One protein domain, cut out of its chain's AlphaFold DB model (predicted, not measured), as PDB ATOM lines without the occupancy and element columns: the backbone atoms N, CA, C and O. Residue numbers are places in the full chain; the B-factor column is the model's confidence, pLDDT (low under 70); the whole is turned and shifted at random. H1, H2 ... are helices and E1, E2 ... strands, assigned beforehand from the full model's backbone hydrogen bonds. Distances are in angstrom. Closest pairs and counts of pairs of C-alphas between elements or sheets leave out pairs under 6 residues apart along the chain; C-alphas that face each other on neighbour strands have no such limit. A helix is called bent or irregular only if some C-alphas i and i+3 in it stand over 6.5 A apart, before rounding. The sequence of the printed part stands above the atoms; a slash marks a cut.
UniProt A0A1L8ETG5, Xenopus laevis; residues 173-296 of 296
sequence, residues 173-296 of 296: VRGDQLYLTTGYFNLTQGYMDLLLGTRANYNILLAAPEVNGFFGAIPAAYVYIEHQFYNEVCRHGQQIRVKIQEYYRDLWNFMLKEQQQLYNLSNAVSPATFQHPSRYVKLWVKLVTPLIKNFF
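AT A GLANCE: This is residues 173 to 296 of the 296 residues of a protein of Xenopus laevis (UniProt A0A1L8ETG5). A small three-stranded sheet is covered across one face by the short helix H3, while H1 and H2, on the far side of the sheet from H3, only graze it. H4 crosses H2 near that helix's first residues, on the side away from the sheet. The printed part has 124 residues, with three named strands and four named helices in the order E1 H1 E2 H2 E3 H3 H4; the sheet runs E1 E2 E3, all parallel, and the class is mixed, helices and strands. The whole is compact, with a radius of gyration of the C-alphas of 14.2 A and spans of 40 by 33 by 27 A.

HOW THE PARTS SIT: E1, residues 177 to 182, is an edge strand beside the inner strand E2, residues 201 to 207; N 180 and O 203 are 2.9 A apart, within hydrogen-bond range. On the other side of E2 is the edge strand E3, residues 242 to 247, with N 245 and O 204 2.8 A apart, within range. H1, residues 189 to 197, makes with E1 and E2 a strand-helix-strand unit, two parallel neighbour strands with a helix between, its crossover right-handed. H1 is only just on the sheet, with 5 pairs of C-alphas within 10 A, and only grazes it with residues 195 to 196. H2, residues 217 to 235, makes a second right-handed unit with E2 and E3, and only grazes the sheet with residues 226 to 234. H1 and H2 are close but not clearly touching, closest at the C-alphas of Leu 196 and Val 233, 7.0 A, with a shallow tilt of 26 degrees, the same way. H3, residues 259 to 265, has a height over the sheet of 8.9 A and runs across the strands, at 67 degrees to E2 on the local plane. H4, residues 283 to 295, touches H2 with residues 285 to 289 alone, about perpendicular at 85 degrees; the closest C-alphas, of Ala 221 and Thr 289, are 6.2 A apart. In H1, H2 and H3 every O i to N i+4 pair is within hydrogen-bond range; in H4, 5 of 9 are.

IN THESE COORDINATES: E1 begins at C-alpha 177 (11.541, 31.831, -9.187). E2 is 20.0 A long, H2 27.2 A and H4 20.1 A. H4 is only just irregular, C-alphas 287 and 290 being 6.6 A apart, and ends at C-alpha 295 (12.567, 11.856, 13.150).

THE WHOLE: The farthest C-alphas, of Gly 175 and Trp 284, are 40.4 A apart. The printed part has no cut; the links E3 to H3 and H3 to H4 are long. pLDDT is under 70 in residues 210 to 219, 249 to 264 and 291 to 296.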
ATOM      1  N   VAL A 173       7.070  25.564 -12.714       87.00
ATOM      2  CA  VAL A 173       7.561  25.253 -14.056       87.00
ATOM      3  C   VAL A 173       8.935  25.866 -14.321       87.00
ATOM      4  O   VAL A 173       9.515  26.623 -13.540       87.00
ATOM      5  N   ARG A 174       9.520  25.509 -15.468       88.31
ATOM      6  CA  ARG A 174      10.819  26.044 -15.880       88.31
ATOM      7  C   ARG A 174      10.738  27.560 -16.066       88.31
ATOM      8  O   ARG A 174      10.023  28.030 -16.942       88.31
ATOM      9  N   GLY A 175      11.584  28.285 -15.341       86.12
ATOM     10  CA  GLY A 175      11.667  29.747 -15.400       86.12
ATOM     11  C   GLY A 175      11.135  30.423 -14.141       86.12
ATOM     12  O   GLY A 175      11.635  31.498 -13.798       86.12
ATOM     13  N   ASP A 176      10.243  29.752 -13.411       93.94
ATOM     14  CA  ASP A 176       9.709  30.246 -12.145       93.94
ATOM     15  C   ASP A 176      10.836  30.489 -11.138       93.94
ATOM     16  O   ASP A 176      11.884  29.829 -11.170       93.94
ATOM     17  N   GLN A 177      10.629  31.479 -10.270       93.56
ATOM     18  CA  GLN A 177      11.541  31.831  -9.187       93.56
ATOM     19  C   GLN A 177      10.863  31.520  -7.860       93.56
ATOM     20  O   GLN A 177       9.911  32.194  -7.473       93.56
ATOM     21  N   LEU A 178      11.363  30.506  -7.167       93.06
ATOM     22  CA  LEU A 178      10.914  30.150  -5.834       93.06
ATOM     23  C   LEU A 178      11.930  30.672  -4.828       93.06
ATOM     24  O   LEU A 178      13.139  30.480  -4.980       93.06
ATOM     25  N   TYR A 179      11.425  31.342  -3.801       91.19
ATOM     26  CA  TYR A 179      12.228  31.922  -2.735       91.19
ATOM     27  C   TYR A 179      11.883  31.213  -1.433       91.19
ATOM     28  O   TYR A 179      10.782  31.362  -0.910       91.19
ATOM     29  N   LEU A 180      12.823  30.413  -0.936       89.62
ATOM     30  CA  LEU A 180      12.681  29.669   0.309       89.62
ATOM     31  C   LEU A 180      13.514  30.359   1.378       89.62
ATOM     32  O   LEU A 180      14.675  30.688   1.144       89.62
ATOM     33  N   THR A 181      12.940  30.574   2.555       85.31
ATOM     34  CA  THR A 181      13.640  31.206   3.673       85.31
ATOM     35  C   THR A 181      13.445  30.366   4.922       85.31
ATOM     36  O   THR A 181      12.318  30.020   5.255       85.31
ATOM     37  N   THR A 182      14.536  30.017   5.598       79.62
ATOM     38  CA  THR A 182      14.486  29.221   6.829       79.62
ATOM     39  C   THR A 182      15.573  29.650   7.811       79.62
ATOM     40  O   THR A 182      16.691  29.974   7.413       79.62
ATOM     41  N   GLY A 183      15.253  29.630   9.107       73.69
ATOM     42  CA  GLY A 183      16.234  29.864  10.172       73.69
ATOM     43  C   GLY A 183      17.267  28.736  10.286       73.69
ATOM     44  O   GLY A 183      18.402  28.970  10.683       73.69
ATOM     45  N   TYR A 184      16.908  27.517   9.873       75.75
ATOM     46  CA  TYR A 184      17.789  26.349   9.902       75.75
ATOM     47  C   TYR A 184      17.631  25.532   8.622       75.75
ATOM     48  O   TYR A 184      16.508  25.278   8.177       75.75
ATOM     49  N   PHE A 185      18.733  25.067   8.028       83.38
ATOM     50  CA  PHE A 185      18.649  24.152   6.889       83.38
ATOM     51  C   PHE A 185      18.225  22.750   7.359       83.38
ATOM     52  O   PHE A 185      19.058  21.884   7.624       83.38
ATOM     53  N   ASN A 186      16.912  22.545   7.481       78.50
ATOM     54  CA  ASN A 186      16.285  21.298   7.927       78.50
ATOM     55  C   ASN A 186      15.330  20.712   6.872       78.50
ATOM     56  O   ASN A 186      14.283  20.166   7.205       78.50
ATOM     57  N   LEU A 187      15.648  20.869   5.584       83.56
ATOM     58  CA  LEU A 187      14.836  20.253   4.535       83.56
ATOM     59  C   LEU A 187      14.919  18.723   4.634       83.56
ATOM     60  O   LEU A 187      16.003  18.144   4.770       83.56
ATOM     61  N   THR A 188      13.761  18.070   4.530       84.12
ATOM     62  CA  THR A 188      13.670  16.609   4.454       84.12
ATOM     63  C   THR A 188      14.359  16.104   3.185       84.12
ATOM     64  O   THR A 188      14.578  16.850   2.225       84.12
ATOM     65  N   GLN A 189      14.709  14.813   3.153       85.75
ATOM     66  CA  GLN A 189      15.280  14.227   1.937       85.75
ATOM     67  C   GLN A 189      14.318  14.348   0.746       85.75
ATOM     68  O   GLN A 189      14.767  14.706  -0.337       85.75
ATOM     69  N   GLY A 190      13.011  14.158   0.971       88.56
ATOM     70  CA  GLY A 190      11.985  14.323  -0.062       88.56
ATOM     71  C   GLY A 190      11.996  15.721  -0.678       88.56
ATOM     72  O   GLY A 190      12.068  15.853  -1.897       88.56
ATOM     73  N   TYR A 191      12.051  16.774   0.143       90.81
ATOM     74  CA  TYR A 191      12.157  18.143  -0.368       90.81
ATOM     75  C   TYR A 191      13.452  18.380  -1.142       90.81
ATOM     76  O   TYR A 191      13.418  18.976  -2.215       90.81
ATOM     77  N   MET A 192      14.594  17.900  -0.649       91.94
ATOM     78  CA  MET A 192      15.858  18.042  -1.378       91.94
ATOM     79  C   MET A 192      15.827  17.335  -2.736       91.94
ATOM     80  O   MET A 192      16.269  17.913  -3.730       91.94
ATOM     81  N   ASP A 193      15.259  16.132  -2.798       92.75
ATOM     82  CA  ASP A 193      15.111  15.373  -4.040       92.75
ATOM     83  C   ASP A 193      14.166  16.092  -5.018       92.75
ATOM     84  O   ASP A 193      14.481  16.208  -6.206       92.75
ATOM     85  N   LEU A 194      13.059  16.666  -4.525       92.69
ATOM     86  CA  LEU A 194      12.150  17.504  -5.318       92.69
ATOM     87  C   LEU A 194      12.858  18.743  -5.870       92.69
ATOM     88  O   LEU A 194      12.786  19.017  -7.068       92.69
ATOM     89  N   LEU A 195      13.592  19.476  -5.031       93.00
ATOM     90  CA  LEU A 195      14.340  20.663  -5.446       93.00
ATOM     91  C   LEU A 195      15.351  20.327  -6.548       93.00
ATOM     92  O   LEU A 195      15.497  21.107  -7.490       93.00
ATOM     93  N   LEU A 196      16.017  19.170  -6.470       93.50
ATOM     94  CA  LEU A 196      16.987  18.700  -7.466       93.50
ATOM     95  C   LEU A 196      16.333  18.124  -8.738       93.50
ATOM     96  O   LEU A 196      16.938  18.196  -9.812       93.50
ATOM     97  N   GLY A 197      15.128  17.557  -8.637       91.88
ATOM     98  CA  GLY A 197      14.414  16.903  -9.742       91.88
ATOM     99  C   GLY A 197      13.509  17.822 -10.574       91.88
ATOM    100  O   GLY A 197      13.246  17.544 -11.746       91.88
ATOM    101  N   THR A 198      13.048  18.926  -9.994       91.75
ATOM    102  CA  THR A 198      12.181  19.924 -10.641       91.75
ATOM    103  C   THR A 198      12.963  20.884 -11.545       91.75
ATOM    104  O   THR A 198      14.190  20.829 -11.662       91.75
ATOM    105  N   ARG A 199      12.247  21.764 -12.262       89.56
ATOM    106  CA  ARG A 199      12.832  22.651 -13.289       89.56
ATOM    107  C   ARG A 199      12.789  24.140 -12.945       89.56
ATOM    108  O   ARG A 199      13.337  24.931 -13.716       89.56
ATOM    109  N   ALA A 200      12.174  24.516 -11.829       94.06
ATOM    110  CA  ALA A 200      12.124  25.897 -11.364       94.06
ATOM    111  C   ALA A 200      13.473  26.362 -10.796       94.06
ATOM    112  O   ALA A 200      14.339  25.543 -10.484       94.06
ATOM    113  N   ASN A 201      13.675  27.673 -10.675       95.19
ATOM    114  CA  ASN A 201      14.847  28.238 -10.013       95.19
ATOM    115  C   ASN A 201      14.542  28.449  -8.532       95.19
ATOM    116  O   ASN A 201      13.517  29.030  -8.189       95.19
ATOM    117  N   TYR A 202      15.447  28.008  -7.669       94.94
ATOM    118  CA  TYR A 202      15.309  28.074  -6.223       94.94
ATOM    119  C   TYR A 202      16.356  29.020  -5.651       94.94
ATOM    120  O   TYR A 202      17.553  28.852  -5.883       94.94
ATOM    121  N   ASN A 203      15.902  29.999  -4.881       94.31
ATOM    122  CA  ASN A 203      16.736  30.920  -4.128       94.31
ATOM    123  C   ASN A 203      16.489  30.638  -2.645       94.31
ATOM    124  O   ASN A 203      15.458  31.014  -2.093       94.31
ATOM    125  N   ILE A 204      17.411  29.932  -2.007       93.38
ATOM    126  CA  ILE A 204      17.297  29.491  -0.619       93.38
ATOM    127  C   ILE A 204      18.107  30.442   0.255       93.38
ATOM    128  O   ILE A 204      19.313  30.581   0.060       93.38
ATOM    129  N   LEU A 205      17.442  31.084   1.208       89.69
ATOM    130  CA  LEU A 205      18.038  31.974   2.193       89.69
ATOM    131  C   LEU A 205      18.024  31.312   3.572       89.69
ATOM    132  O   LEU A 205      16.970  30.895   4.058       89.69
ATOM    133  N   LEU A 206      19.196  31.245   4.191       86.81
ATOM    134  CA  LEU A 206      19.450  30.597   5.472       86.81
ATOM    135  C   LEU A 206      20.009  31.601   6.470       86.81
ATOM    136  O   LEU A 206      20.746  32.506   6.084       86.81
ATOM    137  N   ALA A 207      19.716  31.426   7.755       80.69
ATOM    138  CA  ALA A 207      20.473  32.110   8.796       80.69
ATOM    139  C   ALA A 207      21.858  31.462   8.943       80.69
ATOM    140  O   ALA A 207      21.979  30.237   9.005       80.69
ATOM    141  N   ALA A 208      22.908  32.279   9.015       78.00
ATOM    142  CA  ALA A 208      24.247  31.793   9.310       78.00
ATOM    143  C   ALA A 208      24.286  31.175  10.728       78.00
ATOM    144  O   ALA A 208      23.784  31.786  11.671       78.00
ATOM    145  N   PRO A 209      24.901  29.996  10.934       73.44
ATOM    146  CA  PRO A 209      24.994  29.356  12.248       73.44
ATOM    147  C   PRO A 209      25.495  30.215  13.416       73.44
ATOM    148  O   PRO A 209      25.194  29.896  14.563       73.44
ATOM    149  N   GLU A 210      26.244  31.287  13.164       69.44
ATOM    150  CA  GLU A 210      26.693  32.248  14.176       69.44
ATOM    151  C   GLU A 210      25.562  33.094  14.772       69.44
ATOM    152  O   GLU A 210      25.681  33.534  15.913       69.44
ATOM    153  N   VAL A 211      24.488  33.332  14.016       64.75
ATOM    154  CA  VAL A 211      23.324  34.125  14.453       64.75
ATOM    155  C   VAL A 211      22.159  33.242  14.907       64.75
ATOM    156  O   VAL A 211      21.050  33.723  15.133       64.75
ATOM    157  N   ASN A 212      22.407  31.939  15.048       63.69
ATOM    158  CA  ASN A 212      21.421  30.977  15.509       63.69
ATOM    159  C   ASN A 212      21.404  30.909  17.040       63.69
ATOM    160  O   ASN A 212      22.433  30.669  17.674       63.69
ATOM    161  N   GLY A 213      20.211  31.039  17.630       52.94
ATOM    162  CA  GLY A 213      20.006  31.030  19.086       52.94
ATOM    163  C   GLY A 213      20.449  29.739  19.792       52.94
ATOM    164  O   GLY A 213      20.678  29.745  20.997       52.94
ATOM    165  N   PHE A 214      20.648  28.644  19.049       52.53
ATOM    166  CA  PHE A 214      21.095  27.347  19.570       52.53
ATOM    167  C   PHE A 214      22.609  27.121  19.434       52.53
ATOM    168  O   PHE A 214      23.017  26.074  18.946       52.53
ATOM    169  N   PHE A 215      23.486  28.053  19.819       45.16
ATOM    170  CA  PHE A 215      24.939  27.868  19.642       45.16
ATOM    171  C   PHE A 215      25.447  26.547  20.283       45.16
ATOM    172  O   PHE A 215      25.410  26.376  21.503       45.16
ATOM    173  N   GLY A 216      25.894  25.571  19.470       54.56
ATOM    174  CA  GLY A 216      26.232  24.220  19.950       54.56
ATOM    175  C   GLY A 216      26.197  23.102  18.894       54.56
ATOM    176  O   GLY A 216      26.516  23.309  17.726       54.56
ATOM    177  N   ALA A 217      25.847  21.876  19.306       55.06
ATOM    178  CA  ALA A 217      25.865  20.683  18.441       55.06
ATOM    179  C   ALA A 217      24.736  20.639  17.391       55.06
ATOM    180  O   ALA A 217      24.903  20.006  16.349       55.06
ATOM    181  N   ILE A 218      23.614  21.313  17.653       62.34
ATOM    182  CA  ILE A 218      22.431  21.339  16.783       62.34
ATOM    183  C   ILE A 218      22.694  22.161  15.505       62.34
ATOM    184  O   ILE A 218      22.529  21.608  14.417       62.34
ATOM    185  N   PRO A 219      23.242  23.395  15.573       67.38
ATOM    186  CA  PRO A 219      23.690  24.114  14.382       67.38
ATOM    187  C   PRO A 219      24.664  23.313  13.524       67.38
ATOM    188  O   PRO A 219      24.562  23.339  12.303       67.38
ATOM    189  N   ALA A 220      25.569  22.540  14.136       73.94
ATOM    190  CA  ALA A 220      26.512  21.712  13.386       73.94
ATOM    191  C   ALA A 220      25.823  20.605  12.563       73.94
ATOM    192  O   ALA A 220      26.333  20.239  11.504       73.94
ATOM    193  N   ALA A 221      24.674  20.082  13.008       78.62
ATOM    194  CA  ALA A 221      23.882  19.142  12.217       78.62
ATOM    195  C   ALA A 221      23.252  19.835  10.999       78.62
ATOM    196  O   ALA A 221      23.313  19.287   9.902       78.62
ATOM    197  N   TYR A 222      22.736  21.056  11.157       82.69
ATOM    198  CA  TYR A 222      22.193  21.826  10.033       82.69
ATOM    199  C   TYR A 222      23.272  22.208   9.018       82.69
ATOM    200  O   TYR A 222      23.067  21.988   7.828       82.69
ATOM    201  N   VAL A 223      24.458  22.640   9.470       85.56
ATOM    202  CA  VAL A 223      25.617  22.864   8.581       85.56
ATOM    203  C   VAL A 223      25.972  21.591   7.816       85.56
ATOM    204  O   VAL A 223      26.317  21.636   6.637       85.56
ATOM    205  N   TYR A 224      25.900  20.431   8.473       87.06
ATOM    206  CA  TYR A 224      26.180  19.163   7.813       87.06
ATOM    207  C   TYR A 224      25.158  18.841   6.719       87.06
ATOM    208  O   TYR A 224      25.562  18.473   5.616       87.06
ATOM    209  N   ILE A 225      23.861  18.994   7.002       88.19
ATOM    210  CA  ILE A 225      22.784  18.740   6.034       88.19
ATOM    211  C   ILE A 225      22.884  19.725   4.863       88.19
ATOM    212  O   ILE A 225      22.809  19.306   3.709       88.19
ATOM    213  N   GLU A 226      23.132  21.004   5.145       92.00
ATOM    214  CA  GLU A 226      23.365  22.037   4.134       92.00
ATOM    215  C   GLU A 226      24.548  21.679   3.230       92.00
ATOM    216  O   GLU A 226      24.430  21.700   2.005       92.00
ATOM    217  N   HIS A 227      25.679  21.276   3.818       92.56
ATOM    218  CA  HIS A 227      26.861  20.880   3.058       92.56
ATOM    219  C   HIS A 227      26.592  19.659   2.170       92.56
ATOM    220  O   HIS A 227      27.031  19.620   1.020       92.56
ATOM    221  N   GLN A 228      25.863  18.660   2.679       92.94
ATOM    222  CA  GLN A 228      25.460  17.503   1.878       92.94
ATOM    223  C   GLN A 228      24.587  17.925   0.693       92.94
ATOM    224  O   GLN A 228      24.862  17.521  -0.436       92.94
ATOM    225  N   PHE A 229      23.593  18.779   0.929       95.00
ATOM    226  CA  PHE A 229      22.721  19.272  -0.129       95.00
ATOM    227  C   PHE A 229      23.482  20.089  -1.177       95.00
ATOM    228  O   PHE A 229      23.347  19.839  -2.374       95.00
ATOM    229  N   TYR A 230      24.342  21.015  -0.749       95.44
ATOM    230  CA  TYR A 230      25.164  21.819  -1.652       95.44
ATOM    231  C   TYR A 230      26.077  20.949  -2.534       95.44
ATOM    232  O   TYR A 230      26.232  21.209  -3.732       95.44
ATOM    233  N   ASN A 231      26.648  19.880  -1.969       95.56
ATOM    234  CA  ASN A 231      27.441  18.921  -2.736       95.56
ATOM    235  C   ASN A 231      26.605  18.198  -3.800       95.56
ATOM    236  O   ASN A 231      27.078  18.046  -4.926       95.56
ATOM    237  N   GLU A 232      25.363  17.818  -3.497       96.00
ATOM    238  CA  GLU A 232      24.453  17.227  -4.486       96.00
ATOM    239  C   GLU A 232      24.070  18.224  -5.587       96.00
ATOM    240  O   GLU A 232      24.142  17.886  -6.772       96.00
ATOM    241  N   VAL A 233      23.790  19.485  -5.237       96.50
ATOM    242  CA  VAL A 233      23.575  20.566  -6.217       96.50
ATOM    243  C   VAL A 233      24.778  20.688  -7.160       96.50
ATOM    244  O   VAL A 233      24.608  20.793  -8.379       96.50
ATOM    245  N   CYS A 234      26.000  20.626  -6.623       95.69
ATOM    246  CA  CYS A 234      27.224  20.693  -7.421       95.69
ATOM    247  C   CYS A 234      27.427  19.456  -8.298       95.69
ATOM    248  O   CYS A 234      27.759  19.589  -9.477       95.69
ATOM    249  N   ARG A 235      27.199  18.261  -7.748       96.12
ATOM    250  CA  ARG A 235      27.321  16.980  -8.455       96.12
ATOM    251  C   ARG A 235      26.360  16.890  -9.639       96.12
ATOM    252  O   ARG A 235      26.712  16.319 -10.667       96.12
ATOM    253  N   HIS A 236      25.175  17.479  -9.508       95.06
ATOM    254  CA  HIS A 236      24.171  17.557 -10.567       95.06
ATOM    255  C   HIS A 236      24.370  18.747 -11.527       95.06
ATOM    256  O   HIS A 236      23.617  18.872 -12.493       95.06
ATOM    257  N   GLY A 237      25.353  19.624 -11.289       95.00
ATOM    258  CA  GLY A 237      25.607  20.803 -12.126       95.00
ATOM    259  C   GLY A 237      24.499  21.861 -12.061       95.00
ATOM    260  O   GLY A 237      24.238  22.548 -13.048       95.00
ATOM    261  N   GLN A 238      23.797  21.966 -10.929       95.25
ATOM    262  CA  GLN A 238      22.591  22.786 -10.779       95.25
ATOM    263  C   GLN A 238      22.806  24.106 -10.024       95.25
ATOM    264  O   GLN A 238      21.832  24.790  -9.716       95.25
ATOM    265  N   GLN A 239      24.052  24.514  -9.775       94.69
ATOM    266  CA  GLN A 239      24.401  25.715  -8.995       94.69
ATOM    267  C   GLN A 239      23.805  27.016  -9.564       94.69
ATOM    268  O   GLN A 239      23.627  27.994  -8.845       94.69
ATOM    269  N   ILE A 240      23.502  27.049 -10.867       92.94
ATOM    270  CA  ILE A 240      22.851  28.199 -11.514       92.94
ATOM    271  C   ILE A 240      21.380  28.311 -11.087       92.94
ATOM    272  O   ILE A 240      20.869  29.417 -10.911       92.94
ATOM    273  N   ARG A 241      20.711  27.161 -10.947       94.31
ATOM    274  CA  ARG A 241      19.270  27.039 -10.705       94.31
ATOM    275  C   ARG A 241      18.944  27.028  -9.218       94.31
ATOM    276  O   ARG A 241      17.952  27.625  -8.826       94.31
ATOM    277  N   VAL A 242      19.754  26.342  -8.418       95.38
ATOM    278  CA  VAL A 242      19.587  26.222  -6.968       95.38
ATOM    279  C   VAL A 242      20.673  27.053  -6.300       95.38
ATOM    280  O   VAL A 242      21.823  26.628  -6.194       95.38
ATOM    281  N   LYS A 243      20.306  28.264  -5.888       94.88
ATOM    282  CA  LYS A 243      21.182  29.194  -5.178       94.88
ATOM    283  C   LYS A 243      20.917  29.089  -3.690       94.88
ATOM    284  O   LYS A 243      19.769  29.158  -3.265       94.88
ATOM    285  N   ILE A 244      21.984  28.963  -2.915       94.50
ATOM    286  CA  ILE A 244      21.930  28.935  -1.456       94.50
ATOM    287  C   ILE A 244      22.706  30.144  -0.946       94.50
ATOM    288  O   ILE A 244      23.812  30.418  -1.424       94.50
ATOM    289  N   GLN A 245      22.115  30.885  -0.019       91.31
ATOM    290  CA  GLN A 245      22.721  32.055   0.592       91.31
ATOM    291  C   GLN A 245      22.564  32.025   2.110       91.31
ATOM    292  O   GLN A 245      21.499  31.689   2.622       91.31
ATOM    293  N   GLU A 246      23.621  32.417   2.815       87.50
ATOM    294  CA  GLU A 246      23.636  32.585   4.266       87.50
ATOM    295  C   GLU A 246      23.570  34.077   4.616       87.50
ATOM    296  O   GLU A 246      24.397  34.887   4.183       87.50
ATOM    297  N   TYR A 247      22.591  34.451   5.428       81.94
ATOM    298  CA  TYR A 247      22.472  35.774   6.014       81.94
ATOM    299  C   TYR A 247      23.214  35.834   7.346       81.94
ATOM    300  O   TYR A 247      22.950  35.044   8.253       81.94
ATOM    301  N   TYR A 248      24.089  36.825   7.484       74.88
ATOM    302  CA  TYR A 248      24.795  37.125   8.722       74.88
ATOM    303  C   TYR A 248      24.639  38.606   9.054       74.88
ATOM    304  O   TYR A 248      24.860  39.469   8.202       74.88
ATOM    305  N   ARG A 249      24.313  38.907  10.310       68.25
ATOM    306  CA  ARG A 249      24.329  40.264  10.851       68.25
ATOM    307  C   ARG A 249      24.686  40.219  12.330       68.25
ATOM    308  O   ARG A 249      24.030  39.519  13.094       68.25
ATOM    309  N   ASP A 250      25.691  40.994  12.728       57.78
ATOM    310  CA  ASP A 250      26.091  41.100  14.133       57.78
ATOM    311  C   ASP A 250      24.899  41.500  15.021       57.78
ATOM    312  O   ASP A 250      24.198  42.474  14.733       57.78
ATOM    313  N   LEU A 251      24.715  40.755  16.120       52.72
ATOM    314  CA  LEU A 251      23.756  41.019  17.206       52.72
ATOM    315  C   LEU A 251      22.263  40.995  16.813       52.72
ATOM    316  O   LEU A 251      21.444  41.600  17.504       52.72
ATOM    317  N   TRP A 252      21.886  40.293  15.738       50.09
ATOM    318  CA  TRP A 252      20.491  40.184  15.292       50.09
ATOM    319  C   TRP A 252      20.075  38.718  15.102       50.09
ATOM    320  O   TRP A 252      20.653  38.023  14.269       50.09
ATOM    321  N   ASN A 253      19.048  38.263  15.829       50.59
ATOM    322  CA  ASN A 253      18.407  36.968  15.578       50.59
ATOM    323  C   ASN A 253      17.519  37.092  14.331       50.59
ATOM    324  O   ASN A 253      16.772  38.056  14.185       50.59
ATOM    325  N   PHE A 254      17.700  36.169  13.388       43.41
ATOM    326  CA  PHE A 254      17.220  36.223  12.005       43.41
ATOM    327  C   PHE A 254      15.754  36.669  11.853       43.41
ATOM    328  O   PHE A 254      14.856  36.082  12.441       43.41
ATOM    329  N   MET A 255      15.506  37.660  10.990       52.09
ATOM    330  CA  MET A 255      14.161  38.128  10.656       52.09
ATOM    331  C   MET A 255      13.996  38.410   9.168       52.09
ATOM    332  O   MET A 255      14.862  39.021   8.538       52.09
ATOM    333  N   LEU A 256      12.809  38.070   8.666       41.09
ATOM    334  CA  LEU A 256      12.253  38.438   7.366       41.09
ATOM    335  C   LEU A 256      11.918  39.946   7.300       41.09
ATOM    336  O   LEU A 256      10.762  40.345   7.390       41.09
ATOM    337  N   LYS A 257      12.921  40.810   7.099       42.97
ATOM    338  CA  LYS A 257      12.700  42.079   6.368       42.97
ATOM    339  C   LYS A 257      12.598  41.765   4.878       42.97
ATOM    340  O   LYS A 257      13.207  40.785   4.469       42.97
ATOM    341  N   GLU A 258      11.817  42.546   4.113       49.22
ATOM    342  CA  GLU A 258      11.507  42.346   2.677       49.22
ATOM    343  C   GLU A 258      12.473  41.370   2.006       49.22
ATOM    344  O   GLU A 258      13.640  41.711   1.813       49.22
ATOM    345  N   GLN A 259      12.002  40.152   1.716       49.75
ATOM    346  CA  GLN A 259      12.819  38.995   1.333       49.75
ATOM    347  C   GLN A 259      13.983  39.382   0.402       49.75
ATOM    348  O   GLN A 259      15.132  39.032   0.658       49.75
ATOM    349  N   GLN A 260      13.710  40.207  -0.616       51.94
ATOM    350  CA  GLN A 260      14.691  40.734  -1.572       51.94
ATOM    351  C   GLN A 260      15.865  41.512  -0.950       51.94
ATOM    352  O   GLN A 260      17.003  41.334  -1.385       51.94
ATOM    353  N   GLN A 261      15.636  42.354   0.060       57.75
ATOM    354  CA  GLN A 261      16.711  43.069   0.753       57.75
ATOM    355  C   GLN A 261      17.625  42.105   1.517       57.75
ATOM    356  O   GLN A 261      18.832  42.331   1.573       57.75
ATOM    357  N   LEU A 262      17.087  41.008   2.056       63.72
ATOM    358  CA  LEU A 262      17.899  39.998   2.736       63.72
ATOM    359  C   LEU A 262      18.768  39.202   1.764       63.72
ATOM    360  O   LEU A 262      19.945  39.008   2.061       63.72
ATOM    361  N   TYR A 263      18.242  38.819   0.592       60.50
ATOM    362  CA  TYR A 263      19.059  38.193  -0.460       60.50
ATOM    363  C   TYR A 263      20.255  39.094  -0.828       60.50
ATOM    364  O   TYR A 263      21.376  38.608  -0.958       60.50
ATOM    365  N   ASN A 264      20.061  40.418  -0.893       68.25
ATOM    366  CA  ASN A 264      21.135  41.376  -1.195       68.25
ATOM    367  C   ASN A 264      22.185  41.533  -0.080       68.25
ATOM    368  O   ASN A 264      23.314  41.929  -0.359       68.25
ATOM    369  N   LEU A 265      21.818  41.260   1.173       73.31
ATOM    370  CA  LEU A 265      22.697  41.368   2.344       73.31
ATOM    371  C   LEU A 265      23.320  40.023   2.749       73.31
ATOM    372  O   LEU A 265      24.067  39.956   3.724       73.31
ATOM    373  N   SER A 266      22.987  38.954   2.030       78.88
ATOM    374  CA  SER A 266      23.445  37.597   2.301       78.88
ATOM    375  C   SER A 266      24.645  37.216   1.435       78.88
ATOM    376  O   SER A 266      24.868  37.760   0.351       78.88
ATOM    377  N   ASN A 267      25.431  36.258   1.916       85.38
ATOM    378  CA  ASN A 267      26.582  35.732   1.200       85.38
ATOM    379  C   ASN A 267      26.204  34.435   0.489       85.38
ATOM    380  O   ASN A 267      25.570  33.558   1.071       85.38
ATOM    381  N   ALA A 268      26.619  34.287  -0.769       87.44
ATOM    382  CA  ALA A 268      26.431  33.035  -1.490       87.44
ATOM    383  C   ALA A 268      27.237  31.903  -0.837       87.44
ATOM    384  O   ALA A 268      28.430  32.053  -0.558       87.44
ATOM    385  N   VAL A 269      26.589  30.756  -0.640       87.69
ATOM    386  CA  VAL A 269      27.254  29.544  -0.162       87.69
ATOM    387  C   VAL A 269      28.166  29.012  -1.259       87.69
ATOM    388  O   VAL A 269      27.796  28.927  -2.430       87.69
ATOM    389  N   SER A 270      29.390  28.668  -0.873       90.06
ATOM    390  CA  SER A 270      30.434  28.177  -1.766       90.06
ATOM    391  C   SER A 270      31.245  27.074  -1.078       90.06
ATOM    392  O   SER A 270      31.136  26.899   0.137       90.06
ATOM    393  N   PRO A 271      32.141  26.363  -1.789       87.69
ATOM    394  CA  PRO A 271      33.016  25.386  -1.143       87.69
ATOM    395  C   PRO A 271      33.892  25.994  -0.032       87.69
ATOM    396  O   PRO A 271      34.265  25.285   0.900       87.69
ATOM    397  N   ALA A 272      34.209  27.293  -0.105       88.25
ATOM    398  CA  ALA A 272      34.986  27.992   0.919       88.25
ATOM    399  C   ALA A 272      34.186  28.228   2.213       88.25
ATOM    400  O   ALA A 272      34.775  28.230   3.292       88.25
ATOM    401  N   THR A 273      32.856  28.357   2.124       86.62
ATOM    402  CA  THR A 273      31.966  28.535   3.284       86.62
ATOM    403  C   THR A 273      32.161  27.402   4.297       86.62
ATOM    404  O   THR A 273      32.366  27.648   5.483       86.62
ATOM    405  N   PHE A 274      32.239  26.154   3.824       88.38
ATOM    406  CA  PHE A 274      32.394  24.964   4.673       88.38
ATOM    407  C   PHE A 274      33.818  24.726   5.200       88.38
ATOM    408  O   PHE A 274      34.033  23.814   5.998       88.38
ATOM    409  N   GLN A 275      34.799  25.527   4.774       86.19
ATOM    410  CA  GLN A 275      36.172  25.479   5.296       86.19
ATOM    411  C   GLN A 275      36.355  26.375   6.527       86.19
ATOM    412  O   GLN A 275      37.385  26.292   7.199       86.19
ATOM    413  N   HIS A 276      35.372  27.227   6.838       83.88
ATOM    414  CA  HIS A 276      35.454  28.133   7.973       83.88
ATOM    415  C   HIS A 276      35.465  27.358   9.308       83.88
ATOM    416  O   HIS A 276      34.682  26.419   9.477       83.88
ATOM    417  N   PRO A 277      36.293  27.742  10.300       81.06
ATOM    418  CA  PRO A 277      36.387  27.017  11.570       81.06
ATOM    419  C   PRO A 277      35.059  26.885  12.329       81.06
ATOM    420  O   PRO A 277      34.810  25.852  12.948       81.06
ATOM    421  N   SER A 278      34.180  27.892  12.247       76.31
ATOM    422  CA  SER A 278      32.841  27.855  12.867       76.31
ATOM    423  C   SER A 278      31.898  26.825  12.231       76.31
ATOM    424  O   SER A 278      30.897  26.454  12.837       76.31
ATOM    425  N   ARG A 279      32.216  26.341  11.024       80.62
ATOM    426  CA  ARG A 279      31.437  25.359  10.256       80.62
ATOM    427  C   ARG A 279      31.996  23.937  10.395       80.62
ATOM    428  O   ARG A 279      31.506  23.008   9.756       80.62
ATOM    429  N   TYR A 280      33.011  23.730  11.240       82.44
ATOM    430  CA  TYR A 280      33.579  22.403  11.465       82.44
ATOM    431  C   TYR A 280      32.585  21.469  12.172       82.44
ATOM    432  O   TYR A 280      32.261  21.625  13.352       82.44
ATOM    433  N   VAL A 281      32.155  20.427  11.459       81.38
ATOM    434  CA  VAL A 281      31.256  19.397  11.991       81.38
ATOM    435  C   VAL A 281      32.063  18.224  12.552       81.38
ATOM    436  O   VAL A 281      32.770  17.524  11.820       81.38
ATOM    437  N   LYS A 282      31.913  17.965  13.858       81.56
ATOM    438  CA  LYS A 282      32.538  16.825  14.551       81.56
ATOM    439  C   LYS A 282      32.057  15.489  13.969       81.56
ATOM    440  O   LYS A 282      30.891  15.345  13.616       81.56
ATOM    441  N   LEU A 283      32.932  14.479  13.939       83.25
ATOM    442  CA  LEU A 283      32.629  13.166  13.347       83.25
ATOM    443  C   LEU A 283      31.381  12.497  13.945       83.25
ATOM    444  O   LEU A 283      30.569  11.959  13.203       83.25
ATOM    445  N   TRP A 284      31.203  12.563  15.265       77.00
ATOM    446  CA  TRP A 284      30.040  11.964  15.922       77.00
ATOM    447  C   TRP A 284      28.719  12.603  15.466       77.00
ATOM    448  O   TRP A 284      27.738  11.886  15.308       77.00
ATOM    449  N   VAL A 285      28.704  13.911  15.168       78.75
ATOM    450  CA  VAL A 285      27.520  14.590  14.615       78.75
ATOM    451  C   VAL A 285      27.192  13.986  13.254       78.75
ATOM    452  O   VAL A 285      26.070  13.556  13.043       78.75
ATOM    453  N   LYS A 286      28.193  13.812  12.379       82.56
ATOM    454  CA  LYS A 286      28.005  13.191  11.053       82.56
ATOM    455  C   LYS A 286      27.442  11.768  11.119       82.56
ATOM    456  O   LYS A 286      26.727  11.364  10.209       82.56
ATOM    457  N   LEU A 287      27.781  11.009  12.163       80.12
ATOM    458  CA  LEU A 287      27.286   9.642  12.371       80.12
ATOM    459  C   LEU A 287      25.857   9.615  12.929       80.12
ATOM    460  O   LEU A 287      25.089   8.723  12.582       80.12
ATOM    461  N   VAL A 288      25.497  10.586  13.772       76.12
ATOM    462  CA  VAL A 288      24.171  10.664  14.403       76.12
ATOM    463  C   VAL A 288      23.146  11.340  13.491       76.12
ATOM    464  O   VAL A 288      21.999  10.901  13.465       76.12
ATOM    465  N   THR A 289      23.536  12.350  12.700       75.38
ATOM    466  CA  THR A 289      22.619  13.110  11.833       75.38
ATOM    467  C   THR A 289      21.738  12.216  10.945       75.38
ATOM    468  O   THR A 289      20.531  12.434  10.942       75.38
ATOM    469  N   PRO A 290      22.250  11.178  10.249       75.12
ATOM    470  CA  PRO A 290      21.409  10.290   9.441       75.12
ATOM    471  C   PRO A 290      20.349   9.522  10.244       75.12
ATOM    472  O   PRO A 290      19.284   9.230   9.711       75.12
ATOM    473  N   LEU A 291      20.628   9.200  11.513       67.94
ATOM    474  CA  LEU A 291      19.692   8.490  12.388       67.94
ATOM    475  C   LEU A 291      18.578   9.418  12.870       67.94
ATOM    476  O   LEU A 291      17.420   9.015  12.881       67.94
ATOM    477  N   ILE A 292      18.920  10.659  13.227       66.25
ATOM    478  CA  ILE A 292      17.953  11.639  13.743       66.25
ATOM    479  C   ILE A 292      17.142  12.313  12.629       66.25
ATOM    480  O   ILE A 292      15.998  12.672  12.859       66.25
ATOM    481  N   LYS A 293      17.680  12.428  11.406       64.75
ATOM    482  CA  LYS A 293      17.003  13.067  10.259       64.75
ATOM    483  C   LYS A 293      15.664  12.413   9.901       64.75
ATOM    484  O   LYS A 293      14.794  13.086   9.378       64.75
ATOM    485  N   ASN A 294      15.481  11.127  10.204       56.25
ATOM    486  CA  ASN A 294      14.214  10.424   9.966       56.25
ATOM    487  C   ASN A 294      13.129  10.737  11.012       56.25
ATOM    488  O   ASN A 294      11.983  10.324  10.837       56.25
ATOM    489  N   PHE A 295      13.489  11.420  12.102       52.81
ATOM    490  CA  PHE A 295      12.567  11.856  13.150       52.81
ATOM    491  C   PHE A 295      12.117  13.314  12.984       52.81
ATOM    492  O   PHE A 295      11.199  13.722  13.692       52.81
ATOM    493  N   PHE A 296      12.743  14.064  12.068       46.31
ATOM    494  CA  PHE A 296      12.406  15.447  11.731       46.31
ATOM    495  C   PHE A 296      11.654  15.533  10.398       46.31
ATOM    496  O   PHE A 296      11.863  14.658   9.523       46.31
TER     497      PHE A 296